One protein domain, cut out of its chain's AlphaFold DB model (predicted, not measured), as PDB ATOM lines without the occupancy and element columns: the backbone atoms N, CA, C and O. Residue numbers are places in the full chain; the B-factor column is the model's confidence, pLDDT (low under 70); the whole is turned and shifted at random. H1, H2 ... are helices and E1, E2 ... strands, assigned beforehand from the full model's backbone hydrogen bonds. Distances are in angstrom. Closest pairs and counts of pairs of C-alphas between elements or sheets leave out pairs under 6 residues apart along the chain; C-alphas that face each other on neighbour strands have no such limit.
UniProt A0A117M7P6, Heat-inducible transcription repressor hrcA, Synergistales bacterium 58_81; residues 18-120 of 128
ATOM      1  N   HIS A  18     199.106 225.920 219.175       65.56
ATOM      2  CA  HIS A  18     199.909 226.713 218.240       65.56
ATOM      3  C   HIS A  18     200.480 227.997 218.869       65.56
ATOM      4  O   HIS A  18     201.590 228.405 218.545       65.56
ATOM      5  N   ASN A  19     199.745 228.619 219.794       63.94
ATOM      6  CA  ASN A  19     200.168 229.847 220.467       63.94
ATOM      7  C   ASN A  19     201.265 229.578 221.510       63.94
ATOM      8  O   ASN A  19     202.131 230.422 221.716       63.94
ATOM      9  N   VAL A  20     201.268 228.385 222.120       66.75
ATOM     10  CA  VAL A  20     202.322 227.946 223.051       66.75
ATOM     11  C   VAL A  20     203.681 227.834 222.349       66.75
ATOM     12  O   VAL A  20     204.691 228.213 222.933       66.75
ATOM     13  N   LEU A  21     203.716 227.419 221.075       64.12
ATOM     14  CA  LEU A  21     204.953 227.295 220.282       64.12
ATOM     15  C   LEU A  21     205.712 228.620 220.099       64.12
ATOM     16  O   LEU A  21     206.914 228.608 219.848       64.12
ATOM     17  N   GLY A  22     205.015 229.756 220.179       64.12
ATOM     18  CA  GLY A  22     205.602 231.083 219.990       64.12
ATOM     19  C   GLY A  22     206.118 231.741 221.272       64.12
ATOM     20  O   GLY A  22     206.665 232.842 221.205       64.12
ATOM     21  N   LEU A  23     205.922 231.119 222.438       64.94
ATOM     22  CA  LEU A  23     206.277 231.718 223.722       64.94
ATOM     23  C   LEU A  23     207.754 231.449 224.069       64.94
ATOM     24  O   LEU A  23     208.192 230.300 224.020       64.94
ATOM     25  N   PRO A  24     208.528 232.468 224.496       64.88
ATOM     26  CA  PRO A  24     209.942 232.301 224.849       64.88
ATOM     27  C   PRO A  24     210.145 231.343 226.030       64.88
ATOM     28  O   PRO A  24     211.158 230.650 226.092       64.88
ATOM     29  N   ASP A  25     209.156 231.245 226.919       62.31
ATOM     30  CA  ASP A  25     209.161 230.302 228.035       62.31
ATOM     31  C   ASP A  25     208.957 228.848 227.589       62.31
ATOM     32  O   ASP A  25     209.266 227.949 228.356       62.31
ATOM     33  N   PHE A  26     208.497 228.594 226.359       63.72
ATOM     34  CA  PHE A  26     208.259 227.255 225.800       63.72
ATOM     35  C   PHE A  26     209.230 226.896 224.665       63.72
ATOM     36  O   PHE A  26     209.023 225.927 223.940       63.72
ATOM     37  N   ASN A  27     210.350 227.622 224.564       64.25
ATOM     38  CA  ASN A  27     211.481 227.272 223.691       64.25
ATOM     39  C   ASN A  27     212.220 225.995 224.146       64.25
ATOM     40  O   ASN A  27     213.134 225.512 223.479       64.25
ATOM     41  N   ASP A  28     211.845 225.467 225.308       73.56
ATOM     42  CA  ASP A  28     212.278 224.173 225.799       73.56
ATOM     43  C   ASP A  28     211.402 223.076 225.194       73.56
ATOM     44  O   ASP A  28     210.237 222.888 225.556       73.56
ATOM     45  N   LEU A  29     212.000 222.344 224.259       75.00
ATOM     46  CA  LEU A  29     211.349 221.252 223.553       75.00
ATOM     47  C   LEU A  29     210.828 220.166 224.507       75.00
ATOM     48  O   LEU A  29     209.806 219.554 224.210       75.00
ATOM     49  N   GLY A  30     211.484 219.950 225.651       76.06
ATOM     50  CA  GLY A  30     211.051 218.972 226.646       76.06
ATOM     51  C   GLY A  30     209.716 219.363 227.274       76.06
ATOM     52  O   GLY A  30     208.793 218.554 227.315       76.06
ATOM     53  N   ARG A  31     209.569 220.634 227.665       77.12
ATOM     54  CA  ARG A  31     208.312 221.159 228.229       77.12
ATOM     55  C   ARG A  31     207.158 221.081 227.233       77.12
ATOM     56  O   ARG A  31     206.049 220.693 227.596       77.12
ATOM     57  N   LEU A  32     207.430 221.391 225.966       79.62
ATOM     58  CA  LEU A  32     206.438 221.268 224.903       79.62
ATOM     59  C   LEU A  32     206.015 219.810 224.677       79.62
ATOM     60  O   LEU A  32     204.825 219.539 224.557       79.62
ATOM     61  N   GLN A  33     206.966 218.874 224.645       80.88
ATOM     62  CA  GLN A  33     206.674 217.446 224.494       80.88
ATOM     63  C   GLN A  33     205.800 216.918 225.634       80.88
ATOM     64  O   GLN A  33     204.856 216.179 225.370       80.88
ATOM     65  N   THR A  34     206.059 217.332 226.877       82.44
ATOM     66  CA  THR A  34     205.228 216.944 228.025       82.44
ATOM     67  C   THR A  34     203.795 217.457 227.895       82.44
ATOM     68  O   THR A  34     202.858 216.697 228.124       82.44
ATOM     69  N   ILE A  35     203.608 218.712 227.472       82.94
ATOM     70  CA  ILE A  35     202.267 219.271 227.240       82.94
ATOM     71  C   ILE A  35     201.567 218.549 226.090       82.94
ATOM     72  O   ILE A  35     200.395 218.217 226.210       82.94
ATOM     73  N   MET A  36     202.262 218.289 224.983       83.25
ATOM     74  CA  MET A  36     201.661 217.595 223.844       83.25
ATOM     75  C   MET A  36     201.231 216.175 224.216       83.25
ATOM     76  O   MET A  36     200.104 215.804 223.911       83.25
ATOM     77  N   ALA A  37     202.064 215.430 224.949       84.00
ATOM     78  CA  ALA A  37     201.717 214.094 225.432       84.00
ATOM     79  C   ALA A  37     200.483 214.111 226.352       84.00
ATOM     80  O   ALA A  37     199.603 213.267 226.228       84.00
ATOM     81  N   LEU A  38     200.380 215.112 227.233       84.06
ATOM     82  CA  LEU A  38     199.208 215.304 228.090       84.06
ATOM     83  C   LEU A  38     197.924 215.565 227.286       84.06
ATOM     84  O   LEU A  38     196.855 215.141 227.710       84.06
ATOM     85  N   LEU A  39     198.019 216.284 226.165       82.81
ATOM     86  CA  LEU A  39     196.872 216.668 225.335       82.81
ATOM     87  C   LEU A  39     196.488 215.617 224.279       82.81
ATOM     88  O   LEU A  39     195.425 215.750 223.678       82.81
ATOM     89  N   GLU A  40     197.344 214.628 224.018       83.06
ATOM     90  CA  GLU A  40     197.125 213.586 223.004       83.06
ATOM     91  C   GLU A  40     196.315 212.395 223.544       83.06
ATOM     92  O   GLU A  40     195.620 211.728 222.779       83.06
ATOM     93  N   GLU A  41     196.360 212.146 224.856       82.75
ATOM     94  CA  GLU A  41     195.689 211.015 225.501       82.75
ATOM     95  C   GLU A  41     194.496 211.461 226.363       82.75
ATOM     96  O   GLU A  41     194.671 212.141 227.379       82.75
ATOM     97  N   ASP A  42     193.288 210.996 226.027       83.31
ATOM     98  CA  ASP A  42     192.060 211.282 226.792       83.31
ATOM     99  C   ASP A  42     192.194 210.876 228.272       83.31
ATOM    100  O   ASP A  42     191.821 211.636 229.167       83.31
ATOM    101  N   GLU A  43     192.812 209.724 228.560       85.56
ATOM    102  CA  GLU A  43     193.074 209.266 229.933       85.56
ATOM    103  C   GLU A  43     193.982 210.230 230.717       85.56
ATOM    104  O   GLU A  43     193.805 210.427 231.926       85.56
ATOM    105  N   SER A  44     194.953 210.848 230.041       85.62
ATOM    106  CA  SER A  44     195.869 211.814 230.649       85.62
ATOM    107  C   SER A  44     195.137 213.115 230.996       85.62
ATOM    108  O   SER A  44     195.312 213.642 232.102       85.62
ATOM    109  N   ILE A  45     194.233 213.580 230.128       86.56
ATOM    110  CA  ILE A  45     193.371 214.737 230.406       86.56
ATOM    111  C   ILE A  45     192.359 214.417 231.516       86.56
ATOM    112  O   ILE A  45     192.154 215.228 232.421       86.56
ATOM    113  N   GLU A  46     191.764 213.225 231.521       87.31
ATOM    114  CA  GLU A  46     190.887 212.785 232.607       87.31
ATOM    115  C   GLU A  46     191.592 212.811 233.964       87.31
ATOM    116  O   GLU A  46     191.045 213.311 234.951       87.31
ATOM    117  N   ARG A  47     192.814 212.268 234.030       87.19
ATOM    118  CA  ARG A  47     193.629 212.282 235.252       87.19
ATOM    119  C   ARG A  47     193.948 213.703 235.690       87.19
ATOM    120  O   ARG A  47     193.810 214.007 236.874       87.19
ATOM    121  N   LEU A  48     194.308 214.575 234.753       87.88
ATOM    122  CA  LEU A  48     194.530 215.995 235.017       87.88
ATOM    123  C   LEU A  48     193.291 216.643 235.642       87.88
ATOM    124  O   LEU A  48     193.390 217.281 236.686       87.88
ATOM    125  N   VAL A  49     192.115 216.449 235.043       89.25
ATOM    126  CA  VAL A  49     190.860 216.999 235.563       89.25
ATOM    127  C   VAL A  49     190.566 216.431 236.950       89.25
ATOM    128  O   VAL A  49     190.267 217.201 237.860       89.25
ATOM    129  N   ARG A  50     190.692 215.117 237.167       88.25
ATOM    130  CA  ARG A  50     190.460 214.501 238.488       88.25
ATOM    131  C   ARG A  50     191.391 215.048 239.572       88.25
ATOM    132  O   ARG A  50     190.935 215.261 240.691       88.25
ATOM    133  N   ASN A  51     192.656 215.292 239.240       88.06
ATOM    134  CA  ASN A  51     193.669 215.694 240.213       88.06
ATOM    135  C   ASN A  51     193.725 217.211 240.448       88.06
ATOM    136  O   ASN A  51     194.065 217.641 241.546       88.06
ATOM    137  N   CYS A  52     193.417 218.024 239.435       89.56
ATOM    138  CA  CYS A  52     193.629 219.474 239.476       89.56
ATOM    139  C   CYS A  52     192.340 220.299 239.500       89.56
ATOM    140  O   CYS A  52     192.427 221.519 239.610       89.56
ATOM    141  N   SER A  53     191.154 219.692 239.398       91.38
ATOM    142  CA  SER A  53     189.883 220.427 239.453       91.38
ATOM    143  C   SER A  53     189.003 219.983 240.618       91.38
ATOM    144  O   SER A  53     188.979 218.818 241.004       91.38
ATOM    145  N   THR A  54     188.226 220.919 241.154       90.94
ATOM    146  CA  THR A  54     187.201 220.659 242.173       90.94
ATOM    147  C   THR A  54     185.848 220.401 241.521       90.94
ATOM    148  O   THR A  54     185.651 220.686 240.338       90.94
ATOM    149  N   GLU A  55     184.872 219.876 242.262       87.19
ATOM    150  CA  GLU A  55     183.516 219.667 241.730       87.19
ATOM    151  C   GLU A  55     182.875 220.981 241.244       87.19
ATOM    152  O   GLU A  55     182.283 221.014 240.164       87.19
ATOM    153  N   ARG A  56     183.057 222.064 242.009       90.44
ATOM    154  CA  ARG A  56     182.680 223.438 241.654       90.44
ATOM    155  C   ARG A  56     183.750 224.428 242.110       90.44
ATOM    156  O   ARG A  56     184.396 224.206 243.138       90.44
ATOM    157  N   GLY A  57     183.856 225.549 241.405       92.38
ATOM    158  CA  GLY A  57     184.723 226.670 241.763       92.38
ATOM    159  C   GLY A  57     186.074 226.637 241.055       92.38
ATOM    160  O   GLY A  57     186.201 226.076 239.969       92.38
ATOM    161  N   LEU A  58     187.066 227.284 241.666       94.88
ATOM    162  CA  LEU A  58     188.401 227.476 241.107       94.88
ATOM    163  C   LEU A  58     189.430 226.591 241.821       94.88
ATOM    164  O   LEU A  58     189.414 226.472 243.045       94.88
ATOM    165  N   SER A  59     190.361 226.037 241.054       94.94
ATOM    166  CA  SER A  59     191.550 225.344 241.539       94.94
ATOM    167  C   SER A  59     192.782 225.842 240.792       94.94
ATOM    168  O   SER A  59     192.740 226.056 239.579       94.94
ATOM    169  N   VAL A  60     193.878 226.038 241.520       93.75
ATOM    170  CA  VAL A  60     195.165 226.478 240.979       93.75
ATOM    171  C   VAL A  60     196.225 225.494 241.450       93.75
ATOM    172  O   VAL A  60     196.309 225.203 242.638       93.75
ATOM    173  N   THR A  61     197.013 224.978 240.513       92.56
ATOM    174  CA  THR A  61     198.179 224.128 240.764       92.56
ATOM    175  C   THR A  61     199.402 224.814 240.170       92.56
ATOM    176  O   THR A  61     199.391 225.179 238.994       92.56
ATOM    177  N   ILE A  62     200.450 225.003 240.962       91.81
ATOM    178  CA  ILE A  62     201.645 225.768 240.612       91.81
ATOM    179  C   ILE A  62     202.876 224.866 240.694       91.81
ATOM    180  O   ILE A  62     203.259 224.402 241.765       91.81
ATOM    181  N   GLY A  63     203.528 224.651 239.554       87.44
ATOM    182  CA  GLY A  63     204.777 223.909 239.443       87.44
ATOM    183  C   GLY A  63     204.686 222.499 240.016       87.44
ATOM    184  O   GLY A  63     203.877 221.684 239.578       87.44
ATOM    185  N   ASP A  64     205.518 222.215 241.015       85.19
ATOM    186  CA  ASP A  64     205.647 220.896 241.644       85.19
ATOM    187  C   ASP A  64     204.517 220.522 242.619       85.19
ATOM    188  O   ASP A  64     204.568 219.461 243.241       85.19
ATOM    189  N   GLU A  65     203.473 221.346 242.752       85.25
ATOM    190  CA  GLU A  65     202.308 221.020 243.589       85.25
ATOM    191  C   GLU A  65     201.595 219.729 243.154       85.25
ATOM    192  O   GLU A  65     200.900 219.110 243.962       85.25
ATOM    193  N   ASN A  66     201.802 219.282 241.910       74.19
ATOM    194  CA  ASN A  66     201.343 217.979 241.448       74.19
ATOM    195  C   ASN A  66     202.497 217.119 240.888       74.19
ATOM    196  O   ASN A  66     202.818 217.196 239.697       74.19
ATOM    197  N   PRO A  67     203.085 216.237 241.723       69.25
ATOM    198  CA  PRO A  67     204.201 215.375 241.332       69.25
ATOM    199  C   PRO A  67     203.874 214.407 240.189       69.25
ATOM    200  O   PRO A  67     204.780 213.932 239.504       69.25
ATOM    201  N   GLU A  68     202.592 214.089 239.972       69.69
ATOM    202  CA  GLU A  68     202.179 213.152 238.924       69.69
ATOM    203  C   GLU A  68     202.294 213.743 237.516       69.69
ATOM    204  O   GLU A  68     202.478 212.990 236.559       69.69
ATOM    205  N   LEU A  69     202.209 215.071 237.386       70.56
ATOM    206  CA  LEU A  69     202.214 215.763 236.097       70.56
ATOM    207  C   LEU A  69     203.616 215.994 235.535       70.56
ATOM    208  O   LEU A  69     203.746 216.198 234.335       70.56
ATOM    209  N   LYS A  70     204.666 215.925 236.368       77.19
ATOM    210  CA  LYS A  70     206.068 216.153 235.961       77.19
ATOM    211  C   LYS A  70     206.256 217.452 235.154       77.19
ATOM    212  O   LYS A  70     207.031 217.490 234.201       77.19
ATOM    213  N   MET A  71     205.544 218.512 235.538       79.50
ATOM    214  CA  MET A  71     205.559 219.821 234.873       79.50
ATOM    215  C   MET A  71     205.918 220.951 235.863       79.50
ATOM    216  O   MET A  71     205.103 221.848 236.075       79.50
ATOM    217  N   PRO A  72     207.130 220.942 236.457       84.44
ATOM    218  CA  PRO A  72     207.544 221.902 237.495       84.44
ATOM    219  C   PRO A  72     207.515 223.366 237.032       84.44
ATOM    220  O   PRO A  72     207.347 224.284 237.828       84.44
ATOM    221  N   ASP A  73     207.650 223.590 235.727       84.12
ATOM    222  CA  ASP A  73     207.685 224.924 235.130       84.12
ATOM    223  C   ASP A  73     206.313 225.420 234.652       84.12
ATOM    224  O   ASP A  73     206.215 226.505 234.066       84.12
ATOM    225  N   CYS A  74     205.246 224.650 234.883       87.31
ATOM    226  CA  CYS A  74     203.894 225.014 234.474       87.31
ATOM    227  C   CYS A  74     202.983 225.282 235.670       87.31
ATOM    228  O   CYS A  74     203.162 224.771 236.767       87.31
ATOM    229  N   SER A  75     201.961 226.087 235.434       91.19
ATOM    230  CA  SER A  75     200.802 226.233 236.300       91.19
ATOM    231  C   SER A  75     199.552 225.810 235.558       91.19
ATOM    232  O   SER A  75     199.442 225.982 234.343       91.19
ATOM    233  N   ILE A  76     198.609 225.263 236.310       92.94
ATOM    234  CA  ILE A  76     197.319 224.803 235.826       92.94
ATOM    235  C   ILE A  76     196.248 225.531 236.625       92.94
ATOM    236  O   ILE A  76     196.238 225.474 237.851       92.94
ATOM    237  N   VAL A  77     195.344 226.216 235.934       95.12
ATOM    238  CA  VAL A  77     194.171 226.841 236.548       95.12
ATOM    239  C   VAL A  77     192.936 226.182 235.976       95.12
ATOM    240  O   VAL A  77     192.787 226.099 234.762       95.12
ATOM    241  N   MET A  78     192.064 225.700 236.850       95.00
ATOM    242  CA  MET A  78     190.843 224.989 236.497       95.00
ATOM    243  C   MET A  78     189.653 225.695 237.130       95.00
ATOM    244  O   MET A  78     189.655 225.941 238.334       95.00
ATOM    245  N   ALA A  79     188.626 225.973 236.337       95.56
ATOM    246  CA  ALA A  79     187.337 226.450 236.812       95.56
ATOM    247  C   ALA A  79     186.263 225.417 236.459       95.56
ATOM    248  O   ALA A  79     186.211 224.929 235.327       95.56
ATOM    249  N   SER A  80     185.407 225.069 237.416       94.50
ATOM    250  CA  SER A  80     184.383 224.041 237.249       94.50
ATOM    251  C   SER A  80     183.011 224.486 237.742       94.50
ATOM    252  O   SER A  80     182.862 225.245 238.702       94.50
ATOM    253  N   THR A  81     181.975 223.984 237.079       92.25
ATOM    254  CA  THR A  81     180.581 224.183 237.476       92.25
ATOM    255  C   THR A  81     179.761 222.936 237.188       92.25
ATOM    256  O   THR A  81     180.118 222.117 236.341       92.25
ATOM    257  N   VAL A  82     178.636 222.800 237.884       90.31
ATOM    258  CA  VAL A  82     177.653 221.748 237.634       90.31
ATOM    259  C   VAL A  82     176.327 222.421 237.326       90.31
ATOM    260  O   VAL A  82     175.769 223.103 238.184       90.31
ATOM    261  N   THR A  83     175.833 222.239 236.105       85.62
ATOM    262  CA  THR A  83     174.565 222.810 235.624       85.62
ATOM    263  C   THR A  83     173.754 221.704 234.963       85.62
ATOM    264  O   THR A  83     174.296 220.937 234.170       85.62
ATOM    265  N   GLY A  84     172.475 221.566 235.328       80.56
ATOM    266  CA  GLY A  84     171.603 220.551 234.726       80.56
ATOM    267  C   GLY A  84     172.091 219.107 234.909       80.56
ATOM    268  O   GLY A  84     171.914 218.285 234.019       80.56
ATOM    269  N   GLY A  85     172.787 218.812 236.015       82.88
ATOM    270  CA  GLY A  85     173.381 217.493 236.276       82.88
ATOM    271  C   GLY A  85     174.667 217.190 235.495       82.88
ATOM    272  O   GLY A  85     175.263 216.138 235.710       82.88
ATOM    273  N   ARG A  86     175.137 218.103 234.633       83.94
ATOM    274  CA  ARG A  86     176.393 217.965 233.882       83.94
ATOM    275  C   ARG A  86     177.487 218.833 234.491       83.94
ATOM    276  O   ARG A  86     177.270 220.007 234.794       83.94
ATOM    277  N   ARG A  87     178.676 218.253 234.657       88.88
ATOM    278  CA  ARG A  87     179.874 218.964 235.113       88.88
ATOM    279  C   ARG A  87     180.621 219.526 233.908       88.88
ATOM    280  O   ARG A  87     180.993 218.771 233.018       88.88
ATOM    281  N   ALA A  88     180.860 220.831 233.903       90.12
ATOM    282  CA  ALA A  88     181.717 221.498 232.933       90.12
ATOM    283  C   ALA A  88     182.994 221.970 233.629       90.12
ATOM    284  O   ALA A  88     182.941 222.488 234.746       90.12
ATOM    285  N   VAL A  89     184.137 221.780 232.971       92.50
ATOM    286  CA  VAL A  89     185.454 222.193 233.465       92.50
ATOM    287  C   VAL A  89     186.177 222.917 232.338       92.50
ATOM    288  O   VAL A  89     186.210 222.424 231.213       92.50
ATOM    289  N   VAL A  90     186.754 224.076 232.639       93.38
ATOM    290  CA  VAL A  90     187.640 224.808 231.731       93.38
ATOM    291  C   VAL A  90     188.996 224.939 232.410       93.38
ATOM    292  O   VAL A  90     189.071 225.331 233.575       93.38
ATOM    293  N   GLY A  91     190.053 224.584 231.685       92.31
ATOM    294  CA  GLY A  91     191.424 224.586 232.176       92.31
ATOM    295  C   GLY A  91     192.335 225.485 231.352       92.31
ATOM    296  O   GLY A  91     192.183 225.587 230.135       92.31
ATOM    297  N   LEU A  92     193.308 226.104 232.012       92.62
ATOM    298  CA  LEU A  92     194.407 226.833 231.395       92.62
ATOM    299  C   LEU A  92     195.731 226.254 231.889       92.62
ATOM    300  O   LEU A  92     195.939 226.138 233.095       92.62
ATOM    301  N   ILE A  93     196.630 225.945 230.955       90.00
ATOM    302  CA  ILE A  93     198.020 225.582 231.236       90.00
ATOM    303  C   ILE A  93     198.898 226.757 230.807       90.00
ATOM    304  O   ILE A  93     198.807 227.217 229.669       90.00
ATOM    305  N   GLY A  94     199.738 227.249 231.714       88.31
ATOM    306  CA  GLY A  94     200.620 228.391 231.474       88.31
ATOM    307  C   GLY A  94     201.937 228.286 232.243       88.31
ATOM    308  O   GLY A  94     202.144 227.317 232.970       88.31
ATOM    309  N   PRO A  95     202.854 229.257 232.093       86.69
ATOM    310  CA  PRO A  95     204.083 229.298 232.881       86.69
ATOM    311  C   PRO A  95     203.789 229.607 234.358       86.69
ATOM    312  O   PRO A  95     202.797 230.259 234.679       86.69
ATOM    313  N   VAL A  96     204.700 229.223 235.260       89.25
ATOM    314  CA  VAL A  96     204.597 229.519 236.711       89.25
ATOM    315  C   VAL A  96     204.472 231.017 237.022       89.25
ATOM    316  O   VAL A  96     203.891 231.407 238.026       89.25
ATOM    317  N   ARG A  97     205.005 231.892 236.163       86.69
ATOM    318  CA  ARG A  97     204.928 233.353 236.328       86.69
ATOM    319  C   ARG A  97     203.907 233.983 235.382       86.69
ATOM    320  O   ARG A  97     204.234 234.917 234.656       86.69
ATOM    321  N   MET A  98     202.689 233.453 235.360       90.38
ATOM    322  CA  MET A  98     201.591 234.030 234.583       90.38
ATOM    323  C   MET A  98     200.791 235.077 235.370       90.38
ATOM    324  O   MET A  98     200.876 235.174 236.592       90.38
ATOM    325  N   ASP A  99     199.981 235.857 234.657       93.19
ATOM    326  CA  ASP A  99     199.003 236.768 235.254       93.19
ATOM    327  C   ASP A  99     197.766 235.972 235.699       93.19
ATOM    328  O   ASP A  99     196.857 235.699 234.907       93.19
ATOM    329  N   TYR A 100     197.770 235.530 236.959       93.56
ATOM    330  CA  TYR A 100     196.701 234.702 237.518       93.56
ATOM    331  C   TYR A 100     195.362 235.438 237.566       93.56
ATOM    332  O   TYR A 100     194.346 234.838 237.240       93.56
ATOM    333  N   GLU A 101     195.351 236.726 237.912       94.50
ATOM    334  CA  GLU A 101     194.119 237.517 238.008       94.50
ATOM    335  C   GLU A 101     193.410 237.579 236.652       94.50
ATOM    336  O   GLU A 101     192.223 237.253 236.538       94.50
ATOM    337  N   ARG A 102     194.160 237.895 235.592       94.44
ATOM    338  CA  ARG A 102     193.631 237.885 234.228       94.44
ATOM    339  C   ARG A 102     193.218 236.484 233.782       94.44
ATOM    340  O   ARG A 102     192.172 236.331 233.156       94.44
ATOM    341  N   SER A 103     194.030 235.473 234.081       94.12
ATOM    342  CA  SER A 103     193.774 234.085 233.672       94.12
ATOM    343  C   SER A 103     192.489 233.533 234.288       94.12
ATOM    344  O   SER A 103     191.664 232.958 233.580       94.12
ATOM    345  N   ILE A 104     192.297 233.761 235.588       95.00
ATOM    346  CA  ILE A 104     191.095 233.377 236.332       95.00
ATOM    347  C   ILE A 104     189.879 234.107 235.766       95.00
ATOM    348  O   ILE A 104     188.898 233.460 235.413       95.00
ATOM    349  N   SER A 105     189.975 235.427 235.580       94.50
ATOM    350  CA  SER A 105     188.876 236.236 235.036       94.50
ATOM    351  C   SER A 105     188.401 235.737 233.664       94.50
ATOM    352  O   SER A 105     187.202 235.661 233.395       94.50
ATOM    353  N   VAL A 106     189.338 235.366 232.781       93.31
ATOM    354  CA  VAL A 106     189.010 234.795 231.464       93.31
ATOM    355  C   VAL A 106     188.347 233.424 231.611       93.31
ATOM    356  O   VAL A 106     187.325 233.177 230.971       93.31
ATOM    357  N   LEU A 107     188.900 232.545 232.449       93.88
ATOM    358  CA  LEU A 107     188.355 231.207 232.688       93.88
ATOM    359  C   LEU A 107     186.923 231.250 233.226       93.88
ATOM    360  O   LEU A 107     186.068 230.526 232.723       93.88
ATOM    361  N   GLU A 108     186.651 232.113 234.202       92.50
ATOM    362  CA  GLU A 108     185.312 232.280 234.772       92.50
ATOM    363  C   GLU A 108     184.311 232.803 233.737       92.50
ATOM    364  O   GLU A 108     183.196 232.290 233.656       92.50
ATOM    365  N   GLY A 109     184.709 233.756 232.887       92.94
ATOM    366  CA  GLY A 109     183.855 234.251 231.802       92.94
ATOM    367  C   GLY A 109     183.507 233.170 230.769       92.94
ATOM    368  O   GLY A 109     182.348 233.037 230.360       92.94
ATOM    369  N   VAL A 110     184.491 232.352 230.376       92.12
ATOM    370  CA  VAL A 110     184.268 231.215 229.465       92.12
ATOM    371  C   VAL A 110     183.358 230.172 230.117       92.12
ATOM    372  O   VAL A 110     182.392 229.728 229.496       92.12
ATOM    373  N   LEU A 111     183.622 229.812 231.376       92.75
ATOM    374  CA  LEU A 111     182.816 228.849 232.122       92.75
ATOM    375  C   LEU A 111     181.368 229.327 232.292       92.75
ATOM    376  O   LEU A 111     180.450 228.527 232.123       92.75
ATOM    377  N   GLY A 112     181.157 230.616 232.572       90.19
ATOM    378  CA  GLY A 112     179.827 231.222 232.660       90.19
ATOM    379  C   GLY A 112     179.044 231.075 231.357       90.19
ATOM    380  O   GLY A 112     177.918 230.585 231.367       90.19
ATOM    381  N   THR A 113     179.680 231.371 230.220       88.81
ATOM    382  CA  THR A 113     179.056 231.227 228.892       88.81
ATOM    383  C   THR A 113     178.681 229.767 228.586       88.81
ATOM    384  O   THR A 113     177.633 229.486 228.001       88.81
ATOM    385  N   LEU A 114     179.525 228.809 228.993       85.62
ATOM    386  CA  LEU A 114     179.239 227.378 228.849       85.62
ATOM    387  C   LEU A 114     178.095 226.924 229.766       85.62
ATOM    388  O   LEU A 114     177.265 226.117 229.353       85.62
ATOM    389  N   ALA A 115     178.034 227.448 230.990       83.38
ATOM    390  CA  ALA A 115     176.970 227.144 231.939       83.38
ATOM    391  C   ALA A 115     175.606 227.648 231.446       83.38
ATOM    392  O   ALA A 115     174.635 226.897 231.489       83.38
ATOM    393  N   GLU A 116     175.541 228.871 230.911       81.19
ATOM    394  CA  GLU A 116     174.321 229.438 230.320       81.19
ATOM    395  C   GLU A 116     173.813 228.592 229.149       81.19
ATOM    396  O   GLU A 116     172.637 228.235 229.086       81.19
ATOM    397  N   LYS A 117     174.714 228.199 228.240       74.00
ATOM    398  CA  LYS A 117     174.354 227.365 227.089       74.00
ATOM    399  C   LYS A 117     173.869 225.972 227.505       74.00
ATOM    400  O   LYS A 117     172.955 225.443 226.881       74.00
ATOM    401  N   ASN A 118     174.446 225.400 228.563       68.69
ATOM    402  CA  ASN A 118     174.011 224.118 229.121       68.69
ATOM    403  C   ASN A 118     172.671 224.221 229.868       68.69
ATOM    404  O   ASN A 118     171.917 223.254 229.869       68.69
ATOM    405  N   GLY A 119     172.365 225.366 230.486       62.31
ATOM    406  CA  GLY A 119     171.061 225.629 231.098       62.31
ATOM    407  C   GLY A 119     169.937 225.669 230.062       62.31
ATOM    408  O   GLY A 119     168.932 224.989 230.228       62.31
ATOM    409  N   ASN A 120     170.160 226.369 228.947       60.78
ATOM    410  CA  ASN A 120     169.152 226.543 227.892       60.78
ATOM    411  C   ASN A 120     168.848 225.261 227.097       60.78
ATOM    412  O   ASN A 120     167.837 225.199 226.408       60.78
TER     413      ASN A 120
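Overview. This is residues 18 to 120 of the 128 residues of the protein "Heat-inducible transcription repressor hrcA" of Synergistales bacterium 58_81 (UniProt A0A117M7P6). What shape? An antiparallel sheet, E1 E2 E3, has H3 along one face and H2 across the other; H1 lies off it. What is printed? The 103 residues, mixed in class, include H1 H2 E1 E2 E3 H3 in order. The whole is compact, radius of gyration of the C-alphas 14.1 A, spanning 43 by 28 by 24 A.

Arrangement. Which strands pair? E1, residues 57 to 62, E2, 74 to 83, and E3, 86 to 95, form a meander, antiparallel neighbours in turn. N 59 to O 78 is 2.8 A and N 77 to O 92 2.9 A, within hydrogen-bond range. Where are helices? H3, 100 to 120, and H2, 42 to 52, are on opposite faces; H1, 29 to 40, is not on the sheet. Every O i to N i+4 pair in them is within range.

Along the chain. Where does H1 begin? C-alpha 29 is at (211.349, 221.252, 223.553). Where does H3 end? C-alpha 120 is at (169.152, 226.543, 227.892), 30.3 A from C-alpha 100.

Size, cuts and confidence. Any cut? The printed part has no cut; the E1 to E2 link is long. Low confidence? Residues 18 to 27, 67 to 68 and 118 to 120 have pLDDT under 70.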